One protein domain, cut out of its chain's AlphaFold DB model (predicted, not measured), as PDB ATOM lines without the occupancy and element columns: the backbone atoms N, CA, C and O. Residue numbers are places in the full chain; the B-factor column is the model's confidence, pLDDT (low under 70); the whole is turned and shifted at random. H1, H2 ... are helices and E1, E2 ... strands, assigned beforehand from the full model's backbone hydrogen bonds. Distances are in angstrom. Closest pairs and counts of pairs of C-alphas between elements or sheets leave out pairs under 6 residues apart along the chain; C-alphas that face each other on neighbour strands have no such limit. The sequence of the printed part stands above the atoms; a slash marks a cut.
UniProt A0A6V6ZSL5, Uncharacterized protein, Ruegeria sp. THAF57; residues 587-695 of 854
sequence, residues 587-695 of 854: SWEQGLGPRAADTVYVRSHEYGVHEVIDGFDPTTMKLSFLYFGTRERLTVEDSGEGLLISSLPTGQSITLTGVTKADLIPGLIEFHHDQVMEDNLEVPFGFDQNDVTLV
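What this domain is: This is residues 587 to 695 of the 854 residues of an uncharacterized protein of Ruegeria sp. THAF57 (UniProt A0A6V6ZSL5). With little regular structure, this is a twisted four-strand sheet, mixed, in the order E2, E6, E5, E4, loosely face to face with a smaller parallel sheet, E1, E3, E7. You see 109 residues with seven named strands, then one named helix, H1: mostly strand, though named elements hold only 34 residues. It is compact, radius of gyration of the C-alphas 12.8 A, spanning 32 by 31 by 27 A.

How they stand to each other: Look first at E4, residues 634 to 638, E5, 642 to 647, and E6, 653 to 657, a meander of two antiparallel hairpins: N 637 and O 644 are 2.9 A apart, N 654 and O 645 2.8 A. E2, 610 to 613, is parallel to E6, with N 611 and O 653 2.9 A apart. Next find E3, 622 to 624, parallel to E1, 599 to 601, with N 600 and O 622 2.8 A apart, and to E7, 669 to 671, with N 670 and O 623 2.8 A apart. H1, 673 to 677, is on neither sheet; its O i to N i+4 pair is within hydrogen-bond range.

Where its parts are: Find C-alpha 642 at (-28.536, -14.870, 24.803); E5 runs 16.5 A from there. H1 ends at C-alpha 677, (-24.442, -41.646, 17.472).

The domain as a whole: The printed part has no cut; the link E6 to E7 is long. Residues 677 to 679 have pLDDT under 70.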
ATOM      1  N   SER A 587     -12.202 -28.492   5.495       95.62
ATOM      2  CA  SER A 587     -13.205 -28.021   4.531       95.62
ATOM      3  C   SER A 587     -13.684 -26.606   4.834       95.62
ATOM      4  O   SER A 587     -13.865 -25.801   3.912       95.62
ATOM      5  N   TRP A 588     -13.870 -26.273   6.116       96.94
ATOM      6  CA  TRP A 588     -14.230 -24.919   6.511       96.94
ATOM      7  C   TRP A 588     -13.157 -23.919   6.081       96.94
ATOM      8  O   TRP A 588     -13.476 -22.948   5.382       96.94
ATOM      9  N   GLU A 589     -11.903 -24.190   6.452       95.75
ATOM     10  CA  GLU A 589     -10.766 -23.321   6.157       95.75
ATOM     11  C   GLU A 589     -10.536 -23.173   4.651       95.75
ATOM     12  O   GLU A 589     -10.295 -22.067   4.170       95.75
ATOM     13  N   GLN A 590     -10.692 -24.245   3.873       90.56
ATOM     14  CA  GLN A 590     -10.508 -24.215   2.419       90.56
ATOM     15  C   GLN A 590     -11.717 -23.673   1.641       90.56
ATOM     16  O   GLN A 590     -11.677 -23.581   0.412       90.56
ATOM     17  N   GLY A 591     -12.799 -23.278   2.317       90.44
ATOM     18  CA  GLY A 591     -13.969 -22.729   1.631       90.44
ATOM     19  C   GLY A 591     -14.831 -23.784   0.920       90.44
ATOM     20  O   GLY A 591     -15.595 -23.430   0.021       90.44
ATOM     21  N   LEU A 592     -14.724 -25.059   1.306       87.81
ATOM     22  CA  LEU A 592     -15.467 -26.195   0.748       87.81
ATOM     23  C   LEU A 592     -16.697 -26.531   1.596       87.81
ATOM     24  O   LEU A 592     -16.749 -26.170   2.769       87.81
ATOM     25  N   GLY A 593     -17.710 -27.152   0.990       88.12
ATOM     26  CA  GLY A 593     -18.975 -27.483   1.654       88.12
ATOM     27  C   GLY A 593     -20.034 -26.358   1.664       88.12
ATOM     28  O   GLY A 593     -19.814 -25.264   1.122       88.12
ATOM     29  N   PRO A 594     -21.216 -26.607   2.259       87.94
ATOM     30  CA  PRO A 594     -22.348 -25.687   2.235       87.94
ATOM     31  C   PRO A 594     -22.128 -24.479   3.160       87.94
ATOM     32  O   PRO A 594     -21.536 -24.591   4.231       87.94
ATOM     33  N   ARG A 595     -22.599 -23.305   2.721       90.81
ATOM     34  CA  ARG A 595     -22.582 -22.026   3.464       90.81
ATOM     35  C   ARG A 595     -23.886 -21.270   3.212       90.81
ATOM     36  O   ARG A 595     -23.899 -20.212   2.578       90.81
ATOM     37  N   ALA A 596     -24.999 -21.889   3.593       92.12
ATOM     38  CA  ALA A 596     -26.326 -21.328   3.379       92.12
ATOM     39  C   ALA A 596     -26.543 -20.063   4.230       92.12
ATOM     40  O   ALA A 596     -26.079 -19.970   5.361       92.12
ATOM     41  N   ALA A 597     -27.227 -19.061   3.670       88.88
ATOM     42  CA  ALA A 597     -27.397 -17.757   4.320       88.88
ATOM     43  C   ALA A 597     -28.369 -17.782   5.516       88.88
ATOM     44  O   ALA A 597     -28.357 -16.870   6.337       88.88
ATOM     45  N   ASP A 598     -29.222 -18.800   5.582       91.12
ATOM     46  CA  ASP A 598     -30.200 -19.086   6.635       91.12
ATOM     47  C   ASP A 598     -29.691 -20.126   7.650       91.12
ATOM     48  O   ASP A 598     -30.460 -20.630   8.465       91.12
ATOM     49  N   THR A 599     -28.394 -20.442   7.617       97.12
ATOM     50  CA  THR A 599     -27.759 -21.414   8.510       97.12
ATOM     51  C   THR A 599     -26.563 -20.780   9.210       97.12
ATOM     52  O   THR A 599     -25.702 -20.166   8.576       97.12
ATOM     53  N   VAL A 600     -26.500 -20.929  10.531       97.88
ATOM     54  CA  VAL A 600     -25.323 -20.588  11.334       97.88
ATOM     55  C   VAL A 600     -24.477 -21.846  11.480       97.88
ATOM     56  O   VAL A 600     -24.935 -22.830  12.050       97.88
ATOM     57  N   TYR A 601     -23.250 -21.812  10.965       97.38
ATOM     58  CA  TYR A 601     -22.305 -22.925  11.071       97.38
ATOM     59  C   TYR A 601     -21.409 -22.738  12.295       97.38
ATOM     60  O   TYR A 601     -20.629 -21.783  12.355       97.38
ATOM     61  N   VAL A 602     -21.542 -23.647  13.258       97.00
ATOM     62  CA  VAL A 602     -20.773 -23.678  14.501       97.00
ATOM     63  C   VAL A 602     -19.416 -24.327  14.246       97.00
ATOM     64  O   VAL A 602     -19.298 -25.260  13.453       97.00
ATOM     65  N   ARG A 603     -18.379 -23.801  14.898       95.81
ATOM     66  CA  ARG A 603     -16.982 -24.229  14.750       95.81
ATOM     67  C   ARG A 603     -16.321 -24.303  16.119       95.81
ATOM     68  O   ARG A 603     -16.738 -23.589  17.035       95.81
ATOM     69  N   SER A 604     -15.308 -25.150  16.236       95.44
ATOM     70  CA  SER A 604     -14.551 -25.368  17.476       95.44
ATOM     71  C   SER A 604     -13.052 -25.125  17.341       95.44
ATOM     72  O   SER A 604     -12.362 -25.055  18.352       95.44
ATOM     73  N   HIS A 605     -12.524 -24.997  16.126       97.06
ATOM     74  CA  HIS A 605     -11.090 -25.081  15.867       97.06
ATOM     75  C   HIS A 605     -10.338 -23.745  15.909       97.06
ATOM     76  O   HIS A 605      -9.121 -23.750  15.798       97.06
ATOM     77  N   GLU A 606     -10.985 -22.589  16.062       96.06
ATOM     78  CA  GLU A 606     -10.317 -21.281  15.959       96.06
ATOM     79  C   GLU A 606     -10.028 -20.646  17.330       96.06
ATOM     80  O   GLU A 606     -10.928 -20.134  18.001       96.06
ATOM     81  N   TYR A 607      -8.750 -20.591  17.721       93.50
ATOM     82  CA  TYR A 607      -8.344 -20.048  19.022       93.50
ATOM     83  C   TYR A 607      -8.789 -18.598  19.259       93.50
ATOM     84  O   TYR A 607      -8.441 -17.682  18.507       93.50
ATOM     85  N   GLY A 608      -9.506 -18.385  20.368       86.56
ATOM     86  CA  GLY A 608      -9.925 -17.066  20.852       86.56
ATOM     87  C   GLY A 608     -10.940 -16.339  19.961       86.56
ATOM     88  O   GLY A 608     -11.089 -15.117  20.075       86.56
ATOM     89  N   VAL A 609     -11.614 -17.049  19.050       94.12
ATOM     90  CA  VAL A 609     -12.661 -16.470  18.201       94.12
ATOM     91  C   VAL A 609     -13.990 -16.437  18.952       94.12
ATOM     92  O   VAL A 609     -14.528 -17.466  19.347       94.12
ATOM     93  N   HIS A 610     -14.555 -15.239  19.100       93.94
ATOM     94  CA  HIS A 610     -15.860 -15.032  19.727       93.94
ATOM     95  C   HIS A 610     -16.786 -14.283  18.768       93.94
ATOM     96  O   HIS A 610     -16.557 -13.112  18.452       93.94
ATOM     97  N   GLU A 611     -17.835 -14.955  18.307       95.88
ATOM     98  CA  GLU A 611     -18.819 -14.400  17.385       95.88
ATOM     99  C   GLU A 611     -20.113 -14.048  18.124       95.88
ATOM    100  O   GLU A 611     -20.566 -14.757  19.022       95.88
ATOM    101  N   VAL A 612     -20.728 -12.937  17.725       97.19
ATOM    102  CA  VAL A 612     -22.047 -12.518  18.208       97.19
ATOM    103  C   VAL A 612     -22.973 -12.466  17.006       97.19
ATOM    104  O   VAL A 612     -22.711 -11.730  16.051       97.19
ATOM    105  N   ILE A 613     -24.042 -13.257  17.052       96.81
ATOM    106  CA  ILE A 613     -25.033 -13.359  15.986       96.81
ATOM    107  C   ILE A 613     -26.312 -12.660  16.444       96.81
ATOM    108  O   ILE A 613     -27.042 -13.123  17.326       96.81
ATOM    109  N   ASP A 614     -26.573 -11.515  15.821       95.50
ATOM    110  CA  ASP A 614     -27.826 -10.783  15.967       95.50
ATOM    111  C   ASP A 614     -28.879 -11.320  14.990       95.50
ATOM    112  O   ASP A 614     -28.613 -11.475  13.797       95.50
ATOM    113  N   GLY A 615     -30.108 -11.524  15.474       93.31
ATOM    114  CA  GLY A 615     -31.262 -11.817  14.615       93.31
ATOM    115  C   GLY A 615     -31.373 -13.257  14.113       93.31
ATOM    116  O   GLY A 615     -32.020 -13.469  13.091       93.31
ATOM    117  N   PHE A 616     -30.775 -14.225  14.813       97.06
ATOM    118  CA  PHE A 616     -31.080 -15.641  14.604       97.06
ATOM    119  C   PHE A 616     -32.560 -15.905  14.914       97.06
ATOM    120  O   PHE A 616     -33.027 -15.578  16.005       97.06
ATOM    121  N   ASP A 617     -33.298 -16.460  13.953       96.00
ATOM    122  CA  ASP A 617     -34.688 -16.881  14.144       96.00
ATOM    123  C   ASP A 617     -34.726 -18.397  14.378       96.00
ATOM    124  O   ASP A 617     -34.632 -19.154  13.410       96.00
ATOM    125  N   PRO A 618     -34.896 -18.860  15.630       93.94
ATOM    126  CA  PRO A 618     -34.831 -20.282  15.958       93.94
ATOM    127  C   PRO A 618     -35.995 -21.099  15.381       93.94
ATOM    128  O   PRO A 618     -35.989 -22.320  15.487       93.94
ATOM    129  N   THR A 619     -36.991 -20.451  14.761       92.06
ATOM    130  CA  THR A 619     -38.124 -21.131  14.114       92.06
ATOM    131  C   THR A 619     -37.924 -21.381  12.621       92.06
ATOM    132  O   THR A 619     -38.684 -22.142  12.023       92.06
ATOM    133  N   THR A 620     -36.947 -20.718  11.993       92.50
ATOM    134  CA  THR A 620     -36.741 -20.790  10.536       92.50
ATOM    135  C   THR A 620     -35.286 -20.951  10.114       92.50
ATOM    136  O   THR A 620     -35.039 -21.434   9.010       92.50
ATOM    137  N   MET A 621     -34.334 -20.559  10.960       97.06
ATOM    138  CA  MET A 621     -32.904 -20.699  10.707       97.06
ATOM    139  C   MET A 621     -32.354 -21.970  11.341       97.06
ATOM    140  O   MET A 621     -32.864 -22.456  12.349       97.06
ATOM    141  N   LYS A 622     -31.274 -22.476  10.749       97.81
ATOM    142  CA  LYS A 622     -30.596 -23.694  11.193       97.81
ATOM    143  C   LYS A 622     -29.329 -23.381  11.973       97.81
ATOM    144  O   LYS A 622     -28.643 -22.398  11.675       97.81
ATOM    145  N   LEU A 623     -28.995 -24.249  12.920       97.81
ATOM    146  CA  LEU A 623     -27.700 -24.281  13.590       97.81
ATOM    147  C   LEU A 623     -26.989 -25.575  13.186       97.81
ATOM    148  O   LEU A 623     -27.488 -26.652  13.478       97.81
ATOM    149  N   SER A 624     -25.855 -25.480  12.500       97.69
ATOM    150  CA  SER A 624     -25.187 -26.639  11.902       97.69
ATOM    151  C   SER A 624     -23.795 -26.855  12.484       97.69
ATOM    152  O   SER A 624     -22.963 -25.948  12.462       97.69
ATOM    153  N   PHE A 625     -23.546 -28.070  12.964       97.25
ATOM    154  CA  PHE A 625     -22.278 -28.572  13.500       97.25
ATOM    155  C   PHE A 625     -21.459 -29.339  12.453       97.25
ATOM    156  O   PHE A 625     -20.438 -29.938  12.770       97.25
ATOM    157  N   LEU A 626     -21.845 -29.250  11.177       94.75
ATOM    158  CA  LEU A 626     -21.191 -29.938  10.058       94.75
ATOM    159  C   LEU A 626     -19.670 -29.681   9.947       94.75
ATOM    160  O   LEU A 626     -18.949 -30.510   9.406       94.75
ATOM    161  N   TYR A 627     -19.177 -28.538  10.437       96.06
ATOM    162  CA  TYR A 627     -17.743 -28.197  10.462       96.06
ATOM    163  C   TYR A 627     -17.151 -28.153  11.878       96.06
ATOM    164  O   TYR A 627     -16.080 -27.580  12.089       96.06
ATOM    165  N   PHE A 628     -17.876 -28.672  12.862       96.12
ATOM    166  CA  PHE A 628     -17.399 -28.771  14.230       96.12
ATOM    167  C   PHE A 628     -16.373 -29.906  14.297       96.12
ATOM    168  O   PHE A 628     -16.649 -30.998  13.821       96.12
ATOM    169  N   GLY A 629     -15.174 -29.614  14.801       92.19
ATOM    170  CA  GLY A 629     -14.009 -30.504  14.709       92.19
ATOM    171  C   GLY A 629     -13.610 -31.188  16.011       92.19
ATOM    172  O   GLY A 629     -12.451 -31.563  16.165       92.19
ATOM    173  N   THR A 630     -14.504 -31.201  16.995       85.88
ATOM    174  CA  THR A 630     -14.317 -31.970  18.225       85.88
ATOM    175  C   THR A 630     -15.640 -32.077  18.951       85.88
ATOM    176  O   THR A 630     -16.354 -31.084  19.055       85.88
ATOM    177  N   ARG A 631     -15.929 -33.216  19.561       74.88
ATOM    178  CA  ARG A 631     -16.950 -33.303  20.605       74.88
ATOM    179  C   ARG A 631     -16.535 -32.662  21.921       74.88
ATOM    180  O   ARG A 631     -17.366 -32.171  22.690       74.88
ATOM    181  N   GLU A 632     -15.241 -32.671  22.197       79.81
ATOM    182  CA  GLU A 632     -14.756 -32.515  23.548       79.81
ATOM    183  C   GLU A 632     -15.031 -31.125  24.109       79.81
ATOM    184  O   GLU A 632     -14.652 -30.082  23.565       79.81
ATOM    185  N   ARG A 633     -15.660 -31.133  25.288       82.69
ATOM    186  CA  ARG A 633     -15.867 -29.948  26.125       82.69
ATOM    187  C   ARG A 633     -16.665 -28.840  25.416       82.69
ATOM    188  O   ARG A 633     -16.382 -27.650  25.602       82.69
ATOM    189  N   LEU A 634     -17.680 -29.234  24.638       90.56
ATOM    190  CA  LEU A 634     -18.763 -28.357  24.187       90.56
ATOM    191  C   LEU A 634     -19.662 -27.966  25.371       90.56
ATOM    192  O   LEU A 634     -20.101 -28.809  26.151       90.56
ATOM    193  N   THR A 635     -20.007 -26.685  25.466       89.06
ATOM    194  CA  THR A 635     -21.001 -26.186  26.423       89.06
ATOM    195  C   THR A 635     -22.052 -25.335  25.727       89.06
ATOM    196  O   THR A 635     -21.721 -24.492  24.890       89.06
ATOM    197  N   VAL A 636     -23.310 -25.502  26.137       93.94
ATOM    198  CA  VAL A 636     -24.449 -24.720  25.649       93.94
ATOM    199  C   VAL A 636     -25.208 -24.148  26.847       93.94
ATOM    200  O   VAL A 636     -25.852 -24.871  27.613       93.94
ATOM    201  N   GLU A 637     -25.127 -22.834  27.035       92.69
ATOM    202  CA  GLU A 637     -25.604 -22.152  28.240       92.69
ATOM    203  C   GLU A 637     -26.446 -20.914  27.918       92.69
ATOM    204  O   GLU A 637     -26.094 -20.092  27.075       92.69
ATOM    205  N   ASP A 638     -27.543 -20.737  28.655       95.19
ATOM    206  CA  ASP A 638     -28.292 -19.483  28.627       95.19
ATOM    207  C   ASP A 638     -27.547 -18.412  29.428       95.19
ATOM    208  O   ASP A 638     -27.253 -18.580  30.615       95.19
ATOM    209  N   SER A 639     -27.288 -17.269  28.797       91.19
ATOM    210  CA  SER A 639     -26.649 -16.116  29.429       91.19
ATOM    211  C   SER A 639     -27.581 -14.901  29.466       91.19
ATOM    212  O   SER A 639     -28.672 -14.887  28.900       91.19
ATOM    213  N   GLY A 640     -27.135 -13.823  30.121       90.19
ATOM    214  CA  GLY A 640     -27.865 -12.551  30.101       90.19
ATOM    215  C   GLY A 640     -27.927 -11.880  28.720       90.19
ATOM    216  O   GLY A 640     -28.755 -10.990  28.532       90.19
ATOM    217  N   GLU A 641     -27.063 -12.276  27.780       90.25
ATOM    218  CA  GLU A 641     -26.990 -11.716  26.422       90.25
ATOM    219  C   GLU A 641     -27.725 -12.589  25.384       90.25
ATOM    220  O   GLU A 641     -28.175 -12.079  24.355       90.25
ATOM    221  N   GLY A 642     -27.920 -13.874  25.681       95.56
ATOM    222  CA  GLY A 642     -28.536 -14.870  24.803       95.56
ATOM    223  C   GLY A 642     -27.903 -16.248  24.991       95.56
ATOM    224  O   GLY A 642     -27.227 -16.489  25.997       95.56
ATOM    225  N   LEU A 643     -28.101 -17.132  24.021       97.44
ATOM    226  CA  LEU A 643     -27.581 -18.491  24.038       97.44
ATOM    227  C   LEU A 643     -26.090 -18.484  23.693       97.44
ATOM    228  O   LEU A 643     -25.713 -18.068  22.597       97.44
ATOM    229  N   LEU A 644     -25.254 -18.943  24.622       95.94
ATOM    230  CA  LEU A 644     -23.818 -19.108  24.438       95.94
ATOM    231  C   LEU A 644     -23.511 -20.569  24.103       95.94
ATOM    232  O   LEU A 644     -23.815 -21.466  24.885       95.94
ATOM    233  N   ILE A 645     -22.866 -20.781  22.962       95.62
ATOM    234  CA  ILE A 645     -22.311 -22.065  22.540       95.62
ATOM    235  C   ILE A 645     -20.797 -21.891  22.519       95.62
ATOM    236  O   ILE A 645     -20.300 -20.983  21.851       95.62
ATOM    237  N   SER A 646     -20.055 -22.718  23.250       92.75
ATOM    238  CA  SER A 646     -18.595 -22.606  23.303       92.75
ATOM    239  C   SER A 646     -17.886 -23.948  23.333       92.75
ATOM    240  O   SER A 646     -18.339 -24.875  23.995       92.75
ATOM    241  N   SER A 647     -16.745 -24.008  22.650       92.31
ATOM    242  CA  SER A 647     -15.782 -25.101  22.720       92.31
ATOM    243  C   SER A 647     -14.614 -24.656  23.591       92.31
ATOM    244  O   SER A 647     -13.981 -23.623  23.344       92.31
ATOM    245  N   LEU A 648     -14.366 -25.393  24.668       89.19
ATOM    246  CA  LEU A 648     -13.382 -24.972  25.649       89.19
ATOM    247  C   LEU A 648     -11.921 -25.083  25.178       89.19
ATOM    248  O   LEU A 648     -11.211 -24.140  25.496       89.19
ATOM    249  N   PRO A 649     -11.437 -26.105  24.439       89.56
ATOM    250  CA  PRO A 649     -10.014 -26.214  24.091       89.56
ATOM    251  C   PRO A 649      -9.443 -24.938  23.452       89.56
ATOM    252  O   PRO A 649      -8.493 -24.339  23.956       89.56
ATOM    253  N   THR A 650     -10.126 -24.423  22.432       93.75
ATOM    254  CA  THR A 650      -9.744 -23.195  21.716       93.75
ATOM    255  C   THR A 650     -10.318 -21.920  22.337       93.75
ATOM    256  O   THR A 650      -9.915 -20.805  21.992       93.75
ATOM    257  N   GLY A 651     -11.298 -22.064  23.231       92.12
ATOM    258  CA  GLY A 651     -12.111 -20.966  23.741       92.12
ATOM    259  C   GLY A 651     -13.074 -20.382  22.704       92.12
ATOM    260  O   GLY A 651     -13.665 -19.334  22.972       92.12
ATOM    261  N   GLN A 652     -13.229 -21.015  21.534       95.50
ATOM    262  CA  GLN A 652     -14.116 -20.533  20.482       95.50
ATOM    263  C   GLN A 652     -15.569 -20.497  20.965       95.50
ATOM    264  O   GLN A 652     -16.047 -21.428  21.615       95.50
ATOM    265  N   SER A 653     -16.296 -19.426  20.638       95.06
ATOM    266  CA  SER A 653     -17.697 -19.296  21.041       95.06
ATOM    267  C   SER A 653     -18.568 -18.531  20.055       95.06
ATOM    268  O   SER A 653     -18.119 -17.567  19.435       95.06
ATOM    269  N   ILE A 654     -19.856 -18.865  20.045       96.44
ATOM    270  CA  ILE A 654     -20.926 -18.121  19.380       96.44
ATOM    271  C   ILE A 654     -21.967 -17.713  20.427       96.44
ATOM    272  O   ILE A 654     -22.416 -18.533  21.222       96.44
ATOM    273  N   THR A 655     -22.378 -16.444  20.413       97.25
ATOM    274  CA  THR A 655     -23.528 -15.952  21.186       97.25
ATOM    275  C   THR A 655     -24.681 -15.607  20.247       97.25
ATOM    276  O   THR A 655     -24.568 -14.670  19.454       97.25
ATOM    277  N   LEU A 656     -25.802 -16.328  20.346       98.00
ATOM    278  CA  LEU A 656     -27.047 -16.005  19.645       98.00
ATOM    279  C   LEU A 656     -27.868 -15.045  20.511       98.00
ATOM    280  O   LEU A 656     -28.492 -15.439  21.500       98.00
ATOM    281  N   THR A 657     -27.842 -13.759  20.171       97.94
ATOM    282  CA  THR A 657     -28.457 -12.731  21.024       97.94
ATOM    283  C   THR A 657     -29.976 -12.882  21.107       97.94
ATOM    284  O   THR A 657     -30.659 -13.074  20.101       97.94
ATOM    285  N   GLY A 658     -30.524 -12.761  22.319       94.44
ATOM    286  CA  GLY A 658     -31.974 -12.809  22.544       94.44
ATOM    287  C   GLY A 658     -32.652 -14.158  22.267       94.44
ATOM    288  O   GLY A 658     -33.879 -14.201  22.275       94.44
ATOM    289  N   VAL A 659     -31.874 -15.218  22.044       97.31
ATOM    290  CA  VAL A 659     -32.318 -16.614  21.919       97.31
ATOM    291  C   VAL A 659     -31.930 -17.348  23.199       97.31
ATOM    292  O   VAL A 659     -30.888 -17.050  23.780       97.31
ATOM    293  N   THR A 660     -32.753 -18.287  23.645       96.00
ATOM    294  CA  THR A 660     -32.457 -19.202  24.756       96.00
ATOM    295  C   THR A 660     -32.505 -20.649  24.276       96.00
ATOM    296  O   THR A 660     -33.058 -20.930  23.212       96.00
ATOM    297  N   LYS A 661     -31.973 -21.589  25.066       94.12
ATOM    298  CA  LYS A 661     -32.073 -23.029  24.772       94.12
ATOM    299  C   LYS A 661     -33.513 -23.467  24.528       94.12
ATOM    300  O   LYS A 661     -33.775 -24.209  23.594       94.12
ATOM    301  N   ALA A 662     -34.446 -22.950  25.326       93.75
ATOM    302  CA  ALA A 662     -35.865 -23.283  25.229       93.75
ATOM    303  C   ALA A 662     -36.541 -22.787  23.937       93.75
ATOM    304  O   ALA A 662     -37.656 -23.213  23.645       93.75
ATOM    305  N   ASP A 663     -35.910 -21.875  23.191       94.88
ATOM    306  CA  ASP A 663     -36.444 -21.386  21.919       94.88
ATOM    307  C   ASP A 663     -36.045 -22.275  20.730       94.88
ATOM    308  O   ASP A 663     -36.626 -22.136  19.654       94.88
ATOM    309  N   LEU A 664     -35.044 -23.148  20.894       96.06
ATOM    310  CA  LEU A 664     -34.513 -23.990  19.825       96.06
ATOM    311  C   LEU A 664     -35.477 -25.126  19.456       96.06
ATOM    312  O   LEU A 664     -36.136 -25.712  20.311       96.06
ATOM    313  N   ILE A 665     -35.498 -25.470  18.167       95.69
ATOM    314  CA  ILE A 665     -36.217 -26.630  17.632       95.69
ATOM    315  C   ILE A 665     -35.174 -27.699  17.289       95.69
ATOM    316  O   ILE A 665     -34.285 -27.402  16.486       95.69
ATOM    317  N   PRO A 666     -35.265 -28.920  17.846       91.88
ATOM    318  CA  PRO A 666     -34.217 -29.929  17.699       91.88
ATOM    319  C   PRO A 666     -33.978 -30.316  16.232       91.88
ATOM    320  O   PRO A 666     -32.831 -30.361  15.795       91.88
ATOM    321  N   GLY A 667     -35.027 -30.426  15.409       91.81
ATOM    322  CA  GLY A 667     -34.894 -30.694  13.974       91.81
ATOM    323  C   GLY A 667     -34.258 -29.568  13.146       91.81
ATOM    324  O   GLY A 667     -33.949 -29.777  11.972       91.81
ATOM    325  N   LEU A 668     -34.039 -28.378  13.716       96.62
ATOM    326  CA  LEU A 668     -33.269 -27.295  13.083       96.62
ATOM    327  C   LEU A 668     -31.807 -27.247  13.550       96.62
ATOM    328  O   LEU A 668     -31.058 -26.369  13.110       96.62
ATOM    329  N   ILE A 669     -31.399 -28.181  14.410       97.50
ATOM    330  CA  ILE A 669     -30.005 -28.395  14.785       97.50
ATOM    331  C   ILE A 669     -29.470 -29.570  13.963       97.50
ATOM    332  O   ILE A 669     -30.056 -30.653  13.958       97.50
ATOM    333  N   GLU A 670     -28.398 -29.325  13.219       96.69
ATOM    334  CA  GLU A 670     -27.826 -30.266  12.259       96.69
ATOM    335  C   GLU A 670     -26.463 -30.773  12.731       96.69
ATOM    336  O   GLU A 670     -25.581 -29.968  13.030       96.69
ATOM    337  N   PHE A 671     -26.283 -32.089  12.698       94.62
ATOM    338  CA  PHE A 671     -25.043 -32.801  13.008       94.62
ATOM    339  C   PHE A 671     -24.707 -33.782  11.881       94.62
ATOM    340  O   PHE A 671     -25.579 -34.121  11.081       94.62
ATOM    341  N   HIS A 672     -23.466 -34.253  11.799       88.06
ATOM    342  CA  HIS A 672     -23.184 -35.486  11.054       88.06
ATOM    343  C   HIS A 672     -23.416 -36.719  11.953       88.06
ATOM    344  O   HIS A 672     -23.805 -36.561  13.109       88.06
ATOM    345  N   HIS A 673     -23.328 -37.934  11.408       79.81
ATOM    346  CA  HIS A 673     -23.806 -39.145  12.089       79.81
ATOM    347  C   HIS A 673     -23.077 -39.420  13.405       79.81
ATOM    348  O   HIS A 673     -23.730 -39.494  14.448       79.81
ATOM    349  N   ASP A 674     -21.749 -39.509  13.361       77.25
ATOM    350  CA  ASP A 674     -20.937 -39.900  14.515       77.25
ATOM    351  C   ASP A 674     -21.038 -38.871  15.645       77.25
ATOM    352  O   ASP A 674     -21.102 -39.238  16.816       77.25
ATOM    353  N   GLN A 675     -21.216 -37.588  15.309       85.31
ATOM    354  CA  GLN A 675     -21.428 -36.524  16.296       85.31
ATOM    355  C   GLN A 675     -22.599 -36.796  17.251       85.31
ATOM    356  O   GLN A 675     -22.578 -36.346  18.394       85.31
ATOM    357  N   VAL A 676     -23.629 -37.500  16.783       78.12
ATOM    358  CA  VAL A 676     -24.810 -37.845  17.586       78.12
ATOM    359  C   VAL A 676     -24.736 -39.287  18.062       78.12
ATOM    360  O   VAL A 676     -25.060 -39.565  19.206       78.12
ATOM    361  N   MET A 677     -24.336 -40.213  17.191       67.94
ATOM    362  CA  MET A 677     -24.442 -41.646  17.472       67.94
ATOM    363  C   MET A 677     -23.271 -42.200  18.284       67.94
ATOM    364  O   MET A 677     -23.456 -43.180  19.006       67.94
ATOM    365  N   GLU A 678     -22.096 -41.585  18.177       60.66
ATOM    366  CA  GLU A 678     -20.916 -41.905  18.988       60.66
ATOM    367  C   GLU A 678     -20.732 -40.866  20.107       60.66
ATOM    368  O   GLU A 678     -20.436 -41.213  21.250       60.66
ATOM    369  N   ASP A 679     -20.994 -39.592  19.796       66.38
ATOM    370  CA  ASP A 679     -20.497 -38.472  20.595       66.38
ATOM    371  C   ASP A 679     -21.553 -37.712  21.406       66.38
ATOM    372  O   ASP A 679     -21.191 -36.943  22.307       66.38
ATOM    373  N   ASN A 680     -22.845 -37.935  21.166       75.44
ATOM    374  CA  ASN A 680     -23.940 -37.318  21.923       75.44
ATOM    375  C   ASN A 680     -23.853 -35.769  21.988       75.44
ATOM    376  O   ASN A 680     -24.140 -35.145  23.019       75.44
ATOM    377  N   LEU A 681     -23.411 -35.109  20.908       87.12
ATOM    378  CA  LEU A 681     -23.230 -33.646  20.844       87.12
ATOM    379  C   LEU A 681     -24.528 -32.840  21.024       87.12
ATOM    380  O   LEU A 681     -24.486 -31.631  21.277       87.12
ATOM    381  N   GLU A 682     -25.683 -33.488  20.927       89.12
ATOM    382  CA  GLU A 682     -26.994 -32.923  21.218       89.12
ATOM    383  C   GLU A 682     -27.302 -32.812  22.720       89.12
ATOM    384  O   GLU A 682     -28.103 -31.961  23.120       89.12
ATOM    385  N   VAL A 683     -26.644 -33.596  23.580       83.00
ATOM    386  CA  VAL A 683     -26.926 -33.630  25.027       83.00
ATOM    387  C   VAL A 683     -26.784 -32.260  25.707       83.00
ATOM    388  O   VAL A 683     -27.672 -31.897  26.486       83.00
ATOM    389  N   PRO A 684     -25.764 -31.422  25.417       86.75
ATOM    390  CA  PRO A 684     -25.674 -30.067  25.972       86.75
ATOM    391  C   PRO A 684     -26.888 -29.169  25.671       86.75
ATOM    392  O   PRO A 684     -27.175 -28.231  26.429       86.75
ATOM    393  N   PHE A 685     -27.617 -29.450  24.585       91.00
ATOM    394  CA  PHE A 685     -28.858 -28.760  24.236       91.00
ATOM    395  C   PHE A 685     -30.062 -29.261  25.042       91.00
ATOM    396  O   PHE A 685     -31.034 -28.522  25.193       91.00
ATOM    397  N   GLY A 686     -29.975 -30.463  25.617       85.31
ATOM    398  CA  GLY A 686     -31.074 -31.136  26.306       85.31
ATOM    399  C   GLY A 686     -32.064 -31.801  25.349       85.31
ATOM    400  O   GLY A 686     -33.246 -31.892  25.678       85.31
ATOM    401  N   PHE A 687     -31.601 -32.205  24.164       85.69
ATOM    402  CA  PHE A 687     -32.404 -32.909  23.168       85.69
ATOM    403  C   PHE A 687     -32.152 -34.412  23.199       85.69
ATOM    404  O   PHE A 687     -31.090 -34.852  23.627       85.69
ATOM    405  N   ASP A 688     -33.145 -35.179  22.751       80.75
ATOM    406  CA  ASP A 688     -32.961 -36.596  22.460       80.75
ATOM    407  C   ASP A 688     -32.190 -36.741  21.144       80.75
ATOM    408  O   ASP A 688     -32.436 -36.000  20.182       80.75
ATOM    409  N   GLN A 689     -31.295 -37.725  21.083       71.62
ATOM    410  CA  GLN A 689     -30.531 -38.043  19.881       71.62
ATOM    411  C   GLN A 689     -31.418 -38.274  18.656       71.62
ATOM    412  O   GLN A 689     -30.942 -38.101  17.542       71.62
ATOM    413  N   ASN A 690     -32.686 -38.674  18.810       76.44
ATOM    414  CA  ASN A 690     -33.615 -38.922  17.706       76.44
ATOM    415  C   ASN A 690     -34.319 -37.664  17.194       76.44
ATOM    416  O   ASN A 690     -34.800 -37.656  16.059       76.44
ATOM    417  N   ASP A 691     -34.327 -36.596  17.986       84.94
ATOM    418  CA  ASP A 691     -35.034 -35.363  17.655       84.94
ATOM    419  C   ASP A 691     -34.188 -34.425  16.780       84.94
ATOM    420  O   ASP A 691     -34.727 -33.507  16.161       84.94
ATOM    421  N   VAL A 692     -32.871 -34.631  16.698       89.81
ATOM    422  CA  VAL A 692     -31.954 -33.776  15.923       89.81
ATOM    423  C   VAL A 692     -31.767 -34.245  14.478       89.81
ATOM    424  O   VAL A 692     -31.948 -35.423  14.143       89.81
ATOM    425  N   THR A 693     -31.392 -33.321  13.592       90.81
ATOM    426  CA  THR A 693     -31.187 -33.611  12.165       90.81
ATOM    427  C   THR A 693     -29.767 -34.119  11.905       90.81
ATOM    428  O   THR A 693     -28.799 -33.485  12.315       90.81
ATOM    429  N   LEU A 694     -29.645 -35.223  11.160       88.81
ATOM    430  CA  LEU A 694     -28.378 -35.712  10.611       88.81
ATOM    431  C   LEU A 694     -28.239 -35.277   9.149       88.81
ATOM    432  O   LEU A 694     -29.165 -35.470   8.352       88.81
ATOM    433  N   VAL A 695     -27.092 -34.705   8.787       85.56
ATOM    434  CA  VAL A 695     -26.812 -34.159   7.453       85.56
ATOM    435  C   VAL A 695     -25.665 -34.870   6.745       85.56
ATOM    436  O   VAL A 695     -24.747 -35.402   7.359       85.56
TER     437      VAL A 695